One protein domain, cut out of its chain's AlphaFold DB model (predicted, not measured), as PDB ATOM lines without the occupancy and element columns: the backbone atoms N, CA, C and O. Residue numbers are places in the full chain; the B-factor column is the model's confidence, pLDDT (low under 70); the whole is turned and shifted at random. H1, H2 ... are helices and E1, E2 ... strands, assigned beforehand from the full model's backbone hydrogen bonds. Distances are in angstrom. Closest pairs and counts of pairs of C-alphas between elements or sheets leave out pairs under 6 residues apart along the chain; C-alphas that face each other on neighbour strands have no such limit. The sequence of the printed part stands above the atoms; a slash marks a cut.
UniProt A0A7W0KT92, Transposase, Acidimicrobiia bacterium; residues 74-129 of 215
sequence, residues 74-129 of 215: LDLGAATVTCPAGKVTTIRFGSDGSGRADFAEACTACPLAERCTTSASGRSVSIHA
ATOM      1  N   LEU A  74     100.326 100.216 150.581       97.38
ATOM      2  CA  LEU A  74     100.028  99.177 149.598       97.38
ATOM      3  C   LEU A  74      98.585  98.727 149.820       97.38
ATOM      4  O   LEU A  74      98.313  97.991 150.770       97.38
ATOM      5  N   ASP A  75      97.697  99.108 148.907       97.06
ATOM      6  CA  ASP A  75      96.326  98.610 148.858       97.06
ATOM      7  C   ASP A  75      96.256  97.464 147.845       97.06
ATOM      8  O   ASP A  75      96.229  97.664 146.627       97.06
ATOM      9  N   LEU A  76      96.267  96.236 148.362       95.81
ATOM     10  CA  LEU A  76      96.196  95.028 147.542       95.81
ATOM     11  C   LEU A  76      94.799  94.809 146.942       95.81
ATOM     12  O   LEU A  76      94.700  94.155 145.907       95.81
ATOM     13  N   GLY A  77      93.742  95.356 147.555       95.31
ATOM     14  CA  GLY A  77      92.367  95.246 147.064       95.31
ATOM     15  C   GLY A  77      92.103  96.180 145.885       95.31
ATOM     16  O   GLY A  77      91.523  95.763 144.886       95.31
ATOM     17  N   ALA A  78      92.597  97.418 145.965       96.56
ATOM     18  CA  ALA A  78      92.574  98.374 144.858       96.56
ATOM     19  C   ALA A  78      93.706  98.151 143.836       96.56
ATOM     20  O   ALA A  78      93.731  98.802 142.792       96.56
ATOM     21  N   ALA A  79      94.643  97.241 144.124       97.44
ATOM     22  CA  ALA A  79      95.856  97.011 143.345       97.44
ATOM     23  C   ALA A  79      96.675  98.299 143.128       97.44
ATOM     24  O   ALA A  79      97.132  98.583 142.019       97.44
ATOM     25  N   THR A  80      96.889  99.084 144.187       98.12
ATOM     26  CA  THR A  80      97.615 100.362 144.126       98.12
ATOM     27  C   THR A  80      98.701 100.492 145.183       98.12
ATOM     28  O   THR A  80      98.630  99.903 146.259       98.12
ATOM     29  N   VAL A  81      99.707 101.315 144.883       98.12
ATOM     30  CA  VAL A  81     100.745 101.731 145.828       98.12
ATOM     31  C   VAL A  81     100.821 103.248 145.873       98.12
ATOM     32  O   VAL A  81     101.010 103.883 144.833       98.12
ATOM     33  N   THR A  82     100.769 103.811 147.075       97.88
ATOM     34  CA  THR A  82     100.950 105.240 147.339       97.88
ATOM     35  C   THR A  82     102.315 105.485 147.977       97.88
ATOM     36  O   THR A  82     102.688 104.847 148.960       97.88
ATOM     37  N   CYS A  83     103.103 106.397 147.409       96.06
ATOM     38  CA  CYS A  83     104.422 106.747 147.937       96.06
ATOM     39  C   CYS A  83     104.352 107.842 149.020       96.06
ATOM     40  O   CYS A  83     103.356 108.563 149.090       96.06
ATOM     41  N   PRO A  84     105.440 108.077 149.786       95.81
ATOM     42  CA  PRO A  84     105.505 109.161 150.777       95.81
ATOM     43  C   PRO A  84     105.217 110.572 150.237       95.81
ATOM     44  O   PRO A  84     104.885 111.468 151.003       95.81
ATOM     45  N   ALA A  85     105.367 110.795 148.925       95.25
ATOM     46  CA  ALA A  85     105.039 112.062 148.266       95.25
ATOM     47  C   ALA A  85     103.572 112.139 147.782       95.25
ATOM     48  O   ALA A  85     103.229 113.057 147.037       95.25
ATOM     49  N   GLY A  86     102.727 111.158 148.121       95.25
ATOM     50  CA  GLY A  86     101.314 111.095 147.737       95.25
ATOM     51  C   GLY A  86     101.051 110.690 146.282       95.25
ATOM     52  O   GLY A  86      99.920 110.790 145.817       95.25
ATOM     53  N   LYS A  87     102.070 110.256 145.528       95.69
ATOM     54  CA  LYS A  87     101.864 109.713 144.174       95.69
ATOM     55  C   LYS A  87     101.336 108.289 144.279       95.69
ATOM     56  O   LYS A  87     101.829 107.535 145.112       95.69
ATOM     57  N   VAL A  88     100.397 107.933 143.409       96.88
ATOM     58  CA  VAL A  88      99.773 106.605 143.341       96.88
ATOM     59  C   VAL A  88     100.145 105.945 142.017       96.88
ATOM     60  O   VAL A  88     100.177 106.610 140.983       96.88
ATOM     61  N   THR A  89     100.436 104.648 142.041       97.50
ATOM     62  CA  THR A  89     100.628 103.823 140.838       97.50
ATOM     63  C   THR A  89      99.949 102.467 141.013       97.50
ATOM     64  O   THR A  89      99.697 102.032 142.137       97.50
ATOM     65  N   THR A  90      99.649 101.790 139.909       97.88
ATOM     66  CA  THR A  90      99.001 100.473 139.907       97.88
ATOM     67  C   THR A  90     100.011  99.347 140.109       97.88
ATOM     68  O   THR A  90     101.117  99.380 139.558       97.88
ATOM     69  N   ILE A  91      99.611  98.307 140.834       98.12
ATOM     70  CA  ILE A  91     100.355  97.059 140.975       98.12
ATOM     71  C   ILE A  91     100.087  96.188 139.747       98.12
ATOM     72  O   ILE A  91      98.946  95.875 139.422       98.12
ATOM     73  N   ARG A  92     101.159  95.755 139.083       97.69
ATOM     74  CA  ARG A  92     101.111  94.716 138.052       97.69
ATOM     75  C   ARG A  92     101.447  93.377 138.686       97.69
ATOM     76  O   ARG A  92     102.594  93.180 139.089       97.69
ATOM     77  N   PHE A  93     100.464  92.489 138.784       97.06
ATOM     78  CA  PHE A  93     100.650  91.142 139.318       97.06
ATOM     79  C   PHE A  93     101.124  90.166 138.233       97.06
ATOM     80  O   PHE A  93     100.680  90.226 137.087       97.06
ATOM     81  N   GLY A  94     102.051  89.287 138.604       95.75
ATOM     82  CA  GLY A  94     102.478  88.128 137.832       95.75
ATOM     83  C   GLY A  94     101.590  86.911 138.095       95.75
ATOM     84  O   GLY A  94     100.732  86.914 138.978       95.75
ATOM     85  N   SER A  95     101.816  85.841 137.335       95.25
ATOM     86  CA  SER A  95     101.067  84.584 137.469       95.25
ATOM     87  C   SER A  95     101.337  83.840 138.778       95.25
ATOM     88  O   SER A  95     100.516  83.033 139.197       95.25
ATOM     89  N   ASP A  96     102.465  84.113 139.433       93.62
ATOM     90  CA  ASP A  96     102.828  83.568 140.744       93.62
ATOM     91  C   ASP A  96     102.235  84.375 141.914       93.62
ATOM     92  O   ASP A  96     102.541  84.107 143.076       93.62
ATOM     93  N   GLY A  97     101.411  85.388 141.618       93.12
ATOM     94  CA  GLY A  97     100.814  86.291 142.600       93.12
ATOM     95  C   GLY A  97     101.756  87.384 143.106       93.12
ATOM     96  O   GLY A  97     101.308  88.292 143.804       93.12
ATOM     97  N   SER A  98     103.048  87.350 142.762       96.50
ATOM     98  CA  SER A  98     103.958  88.457 143.061       96.50
ATOM     99  C   SER A  98     103.592  89.686 142.230       96.50
ATOM    100  O   SER A  98     102.925  89.583 141.204       96.50
ATOM    101  N   GLY A  99     103.999  90.877 142.664       97.12
ATOM    102  CA  GLY A  99     103.640  92.108 141.971       97.12
ATOM    103  C   GLY A  99     104.765  93.120 141.882       97.12
ATOM    104  O   GLY A  99     105.750  93.083 142.628       97.12
ATOM    105  N   ARG A 100     104.599  94.077 140.972       97.62
ATOM    106  CA  ARG A 100     105.488  95.229 140.842       97.62
ATOM    107  C   ARG A 100     104.704  96.506 140.582       97.62
ATOM    108  O   ARG A 100     103.828  96.541 139.724       97.62
ATOM    109  N   ALA A 101     105.075  97.558 141.296       97.44
ATOM    110  CA  ALA A 101     104.572  98.911 141.125       97.44
ATOM    111  C   ALA A 101     105.735  99.829 140.736       97.44
ATOM    112  O   ALA A 101     106.728  99.925 141.461       97.44
ATOM    113  N   ASP A 102     105.628 100.486 139.585       96.88
ATOM    114  CA  ASP A 102     106.663 101.373 139.054       96.88
ATOM    115  C   ASP A 102     106.127 102.807 139.001       96.88
ATOM    116  O   ASP A 102     105.063 103.063 138.439       96.88
ATOM    117  N   PHE A 103     106.856 103.740 139.617       95.06
ATOM    118  CA  PHE A 103     106.463 105.151 139.678       95.06
ATOM    119  C   PHE A 103     106.947 105.964 138.471       95.06
ATOM    120  O   PHE A 103     106.359 107.001 138.181       95.06
ATOM    121  N   ALA A 104     107.976 105.492 137.757       92.00
ATOM    122  CA  ALA A 104     108.467 106.084 136.510       92.00
ATOM    123  C   ALA A 104     108.572 107.626 136.574       92.00
ATOM    124  O   ALA A 104     109.197 108.173 137.488       92.00
ATOM    125  N   GLU A 105     107.931 108.324 135.634       89.31
ATOM    126  CA  GLU A 105     107.955 109.784 135.492       89.31
ATOM    127  C   GLU A 105     107.395 110.537 136.708       89.31
ATOM    128  O   GLU A 105     107.764 111.690 136.941       89.31
ATOM    129  N   ALA A 106     106.581 109.889 137.554       89.12
ATOM    130  CA  ALA A 106     106.097 110.497 138.795       89.12
ATOM    131  C   ALA A 106     107.243 110.843 139.767       89.12
ATOM    132  O   ALA A 106     107.053 111.652 140.680       89.12
ATOM    133  N   CYS A 107     108.428 110.249 139.580       92.25
ATOM    134  CA  CYS A 107     109.625 110.552 140.357       92.25
ATOM    135  C   CYS A 107     110.468 111.709 139.794       92.25
ATOM    136  O   CYS A 107     111.241 112.273 140.565       92.25
ATOM    137  N   THR A 108     110.332 112.090 138.517       88.06
ATOM    138  CA  THR A 108     111.263 113.017 137.837       88.06
ATOM    139  C   THR A 108     111.327 114.397 138.497       88.06
ATOM    140  O   THR A 108     112.410 114.937 138.689       88.06
ATOM    141  N   ALA A 109     110.178 114.949 138.896       87.31
ATOM    142  CA  ALA A 109     110.080 116.237 139.592       87.31
ATOM    143  C   ALA A 109     109.735 116.080 141.087       87.31
ATOM    144  O   ALA A 109     109.214 116.999 141.718       87.31
ATOM    145  N   CYS A 110     109.948 114.890 141.663       93.50
ATOM    146  CA  CYS A 110     109.558 114.620 143.042       93.50
ATOM    147  C   CYS A 110     110.588 115.206 144.028       93.50
ATOM    148  O   CYS A 110     111.743 114.780 144.011       93.50
ATOM    149  N   PRO A 111     110.189 116.083 144.970       91.94
ATOM    150  CA  PRO A 111     111.115 116.669 145.947       91.94
ATOM    151  C   PRO A 111     111.690 115.638 146.932       91.94
ATOM    152  O   PRO A 111     112.687 115.896 147.597       91.94
ATOM    153  N   LEU A 112     111.073 114.456 147.035       94.06
ATOM    154  CA  LEU A 112     111.544 113.357 147.880       94.06
ATOM    155  C   LEU A 112     112.397 112.326 147.118       94.06
ATOM    156  O   LEU A 112     112.778 111.315 147.711       94.06
ATOM    157  N   ALA A 113     112.693 112.545 145.828       91.31
ATOM    158  CA  ALA A 113     113.364 111.564 144.969       91.31
ATOM    159  C   ALA A 113     114.710 111.090 145.540       91.31
ATOM    160  O   ALA A 113     114.930 109.881 145.633       91.31
ATOM    161  N   GLU A 114     115.552 112.008 146.025       90.25
ATOM    162  CA  GLU A 114     116.876 111.694 146.593       90.25
ATOM    163  C   GLU A 114     116.801 110.761 147.815       90.25
ATOM    164  O   GLU A 114     117.632 109.865 147.995       90.25
ATOM    165  N   ARG A 115     115.753 110.923 148.636       92.31
ATOM    166  CA  ARG A 115     115.463 110.060 149.794       92.31
ATOM    167  C   ARG A 115     114.757 108.759 149.403       92.31
ATOM    168  O   ARG A 115     114.654 107.850 150.223       92.31
ATOM    169  N   CYS A 116     114.273 108.648 148.169       93.00
ATOM    170  CA  CYS A 116     113.447 107.543 147.699       93.00
ATOM    171  C   CYS A 116     114.230 106.527 146.855       93.00
ATOM    172  O   CYS A 116     114.113 105.321 147.073       93.00
ATOM    173  N   THR A 117     115.039 106.968 145.892       91.31
ATOM    174  CA  THR A 117     115.697 106.077 144.924       91.31
ATOM    175  C   THR A 117     116.943 106.721 144.318       91.31
ATOM    176  O   THR A 117     117.060 107.937 144.272       91.31
ATOM    177  N   THR A 118     117.878 105.900 143.841       91.12
ATOM    178  CA  THR A 118     119.000 106.336 142.984       91.12
ATOM    179  C   THR A 118     118.765 106.004 141.512       91.12
ATOM    180  O   THR A 118     119.630 106.252 140.680       91.12
ATOM    181  N   SER A 119     117.639 105.367 141.192       91.19
ATOM    182  CA  SER A 119     117.317 104.977 139.824       91.19
ATOM    183  C   SER A 119     116.840 106.179 139.018       91.19
ATOM    184  O   SER A 119     115.910 106.870 139.434       91.19
ATOM    185  N   ALA A 120     117.415 106.361 137.830       88.12
ATOM    186  CA  ALA A 120     116.966 107.359 136.864       88.12
ATOM    187  C   ALA A 120     115.556 107.063 136.317       88.12
ATOM    188  O   ALA A 120     114.843 107.981 135.933       88.12
ATOM    189  N   SER A 121     115.124 105.795 136.327       90.06
ATOM    190  CA  SER A 121     113.777 105.379 135.903       90.06
ATOM    191  C   SER A 121     112.725 105.466 137.017       90.06
ATOM    192  O   SER A 121     111.627 104.930 136.878       90.06
ATOM    193  N   GLY A 122     113.047 106.116 138.137       92.44
ATOM    194  CA  GLY A 122     112.148 106.255 139.278       92.44
ATOM    195  C   GLY A 122     112.152 105.053 140.223       92.44
ATOM    196  O   GLY A 122     112.962 104.127 140.128       92.44
ATOM    197  N   ARG A 123     111.283 105.107 141.236       95.75
ATOM    198  CA  ARG A 123     111.182 104.061 142.258       95.75
ATOM    199  C   ARG A 123     110.330 102.902 141.747       95.75
ATOM    200  O   ARG A 123     109.238 103.109 141.227       95.75
ATOM    201  N   SER A 124     110.803 101.692 142.014       95.88
ATOM    202  CA  SER A 124     110.023 100.465 141.886       95.88
ATOM    203  C   SER A 124     109.802  99.843 143.257       95.88
ATOM    204  O   SER A 124     110.715  99.812 144.087       95.88
ATOM    205  N   VAL A 125     108.601  99.333 143.488       96.69
ATOM    206  CA  VAL A 125     108.230  98.576 144.682       96.69
ATOM    207  C   VAL A 125     107.866  97.163 144.244       96.69
ATOM    208  O   VAL A 125     107.059  96.985 143.335       96.69
ATOM    209  N   SER A 126     108.488  96.165 144.867       96.44
ATOM    210  CA  SER A 126     108.156  94.752 144.666       96.44
ATOM    211  C   SER A 126     107.198  94.291 145.759       96.44
ATOM    212  O   SER A 126     107.412  94.576 146.941       96.44
ATOM    213  N   ILE A 127     106.155  93.580 145.352       97.25
ATOM    214  CA  ILE A 127     105.074  93.071 146.188       97.25
ATOM    215  C   ILE A 127     105.238  91.551 146.254       97.25
ATOM    216  O   ILE A 127     105.381  90.892 145.224       97.25
ATOM    217  N   HIS A 128     105.277  90.996 147.464       96.81
ATOM    218  CA  HIS A 128     105.404  89.553 147.646       96.81
ATOM    219  C   HIS A 128     104.076  88.854 147.308       96.81
ATOM    220  O   HIS A 128     103.017  89.415 147.560       96.81
ATOM    221  N   ALA A 129     104.102  87.611 146.816       96.81
ATOM    222  CA  ALA A 129     102.867  86.866 146.521       96.81
ATOM    223  C   ALA A 129     101.946  86.728 147.749       96.81
ATOM    224  O   ALA A 129     100.731  86.853 147.670       96.81
TER     225      ALA A 129
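This is residues 74 to 129 of the 215 residues of the protein "Transposase" of Acidimicrobiia bacterium (UniProt A0A7W0KT92). With little regular structure, this is a loop-rich body of two short two-stranded ribbons, the E1-E2 hairpin packing on E3 of the E3-E4 ribbon, with short helices H1 and H2 at one end. The 56 printed residues run E1 E2 E3 H1 H2 E4, class mixed, 22 in named elements, both sheets antiparallel. The whole is compact, radius of gyration of the C-alphas 11.4 A, spanning 33 by 19 by 16 A.

E3, residues 99 to 102, and E4, residues 124 to 127, are antiparallel, directions 163 degrees apart; N 101 and O 125 are within hydrogen-bond range, 2.9 A. E1, residues 80 to 82, and E2, residues 88 to 90, form an antiparallel hairpin, with N 81 and O 89 within hydrogen-bond range, 2.8 A. The closest C-alphas of E2 and E3, Thr 90 and Ala 101, are 5.9 A apart. H1, residues 104 to 107, and H2, residues 113 to 116, are close but not clearly touching: their closest C-alphas, Cys 107 and Ala 113, are 6.0 A apart. Both are too short for an O i to N i+4 pair.

E3 measures 10.2 A from C-alpha 99 (103.640, 92.108, 141.971); E4 measures 9.9 A, ending at C-alpha 127 (105.074, 93.071, 146.188).

The farthest C-alphas, Ser 95 and Pro 111, are 34.7 A apart. The printed part has no cut and no long link; no printed residue is under 70 in pLDDT.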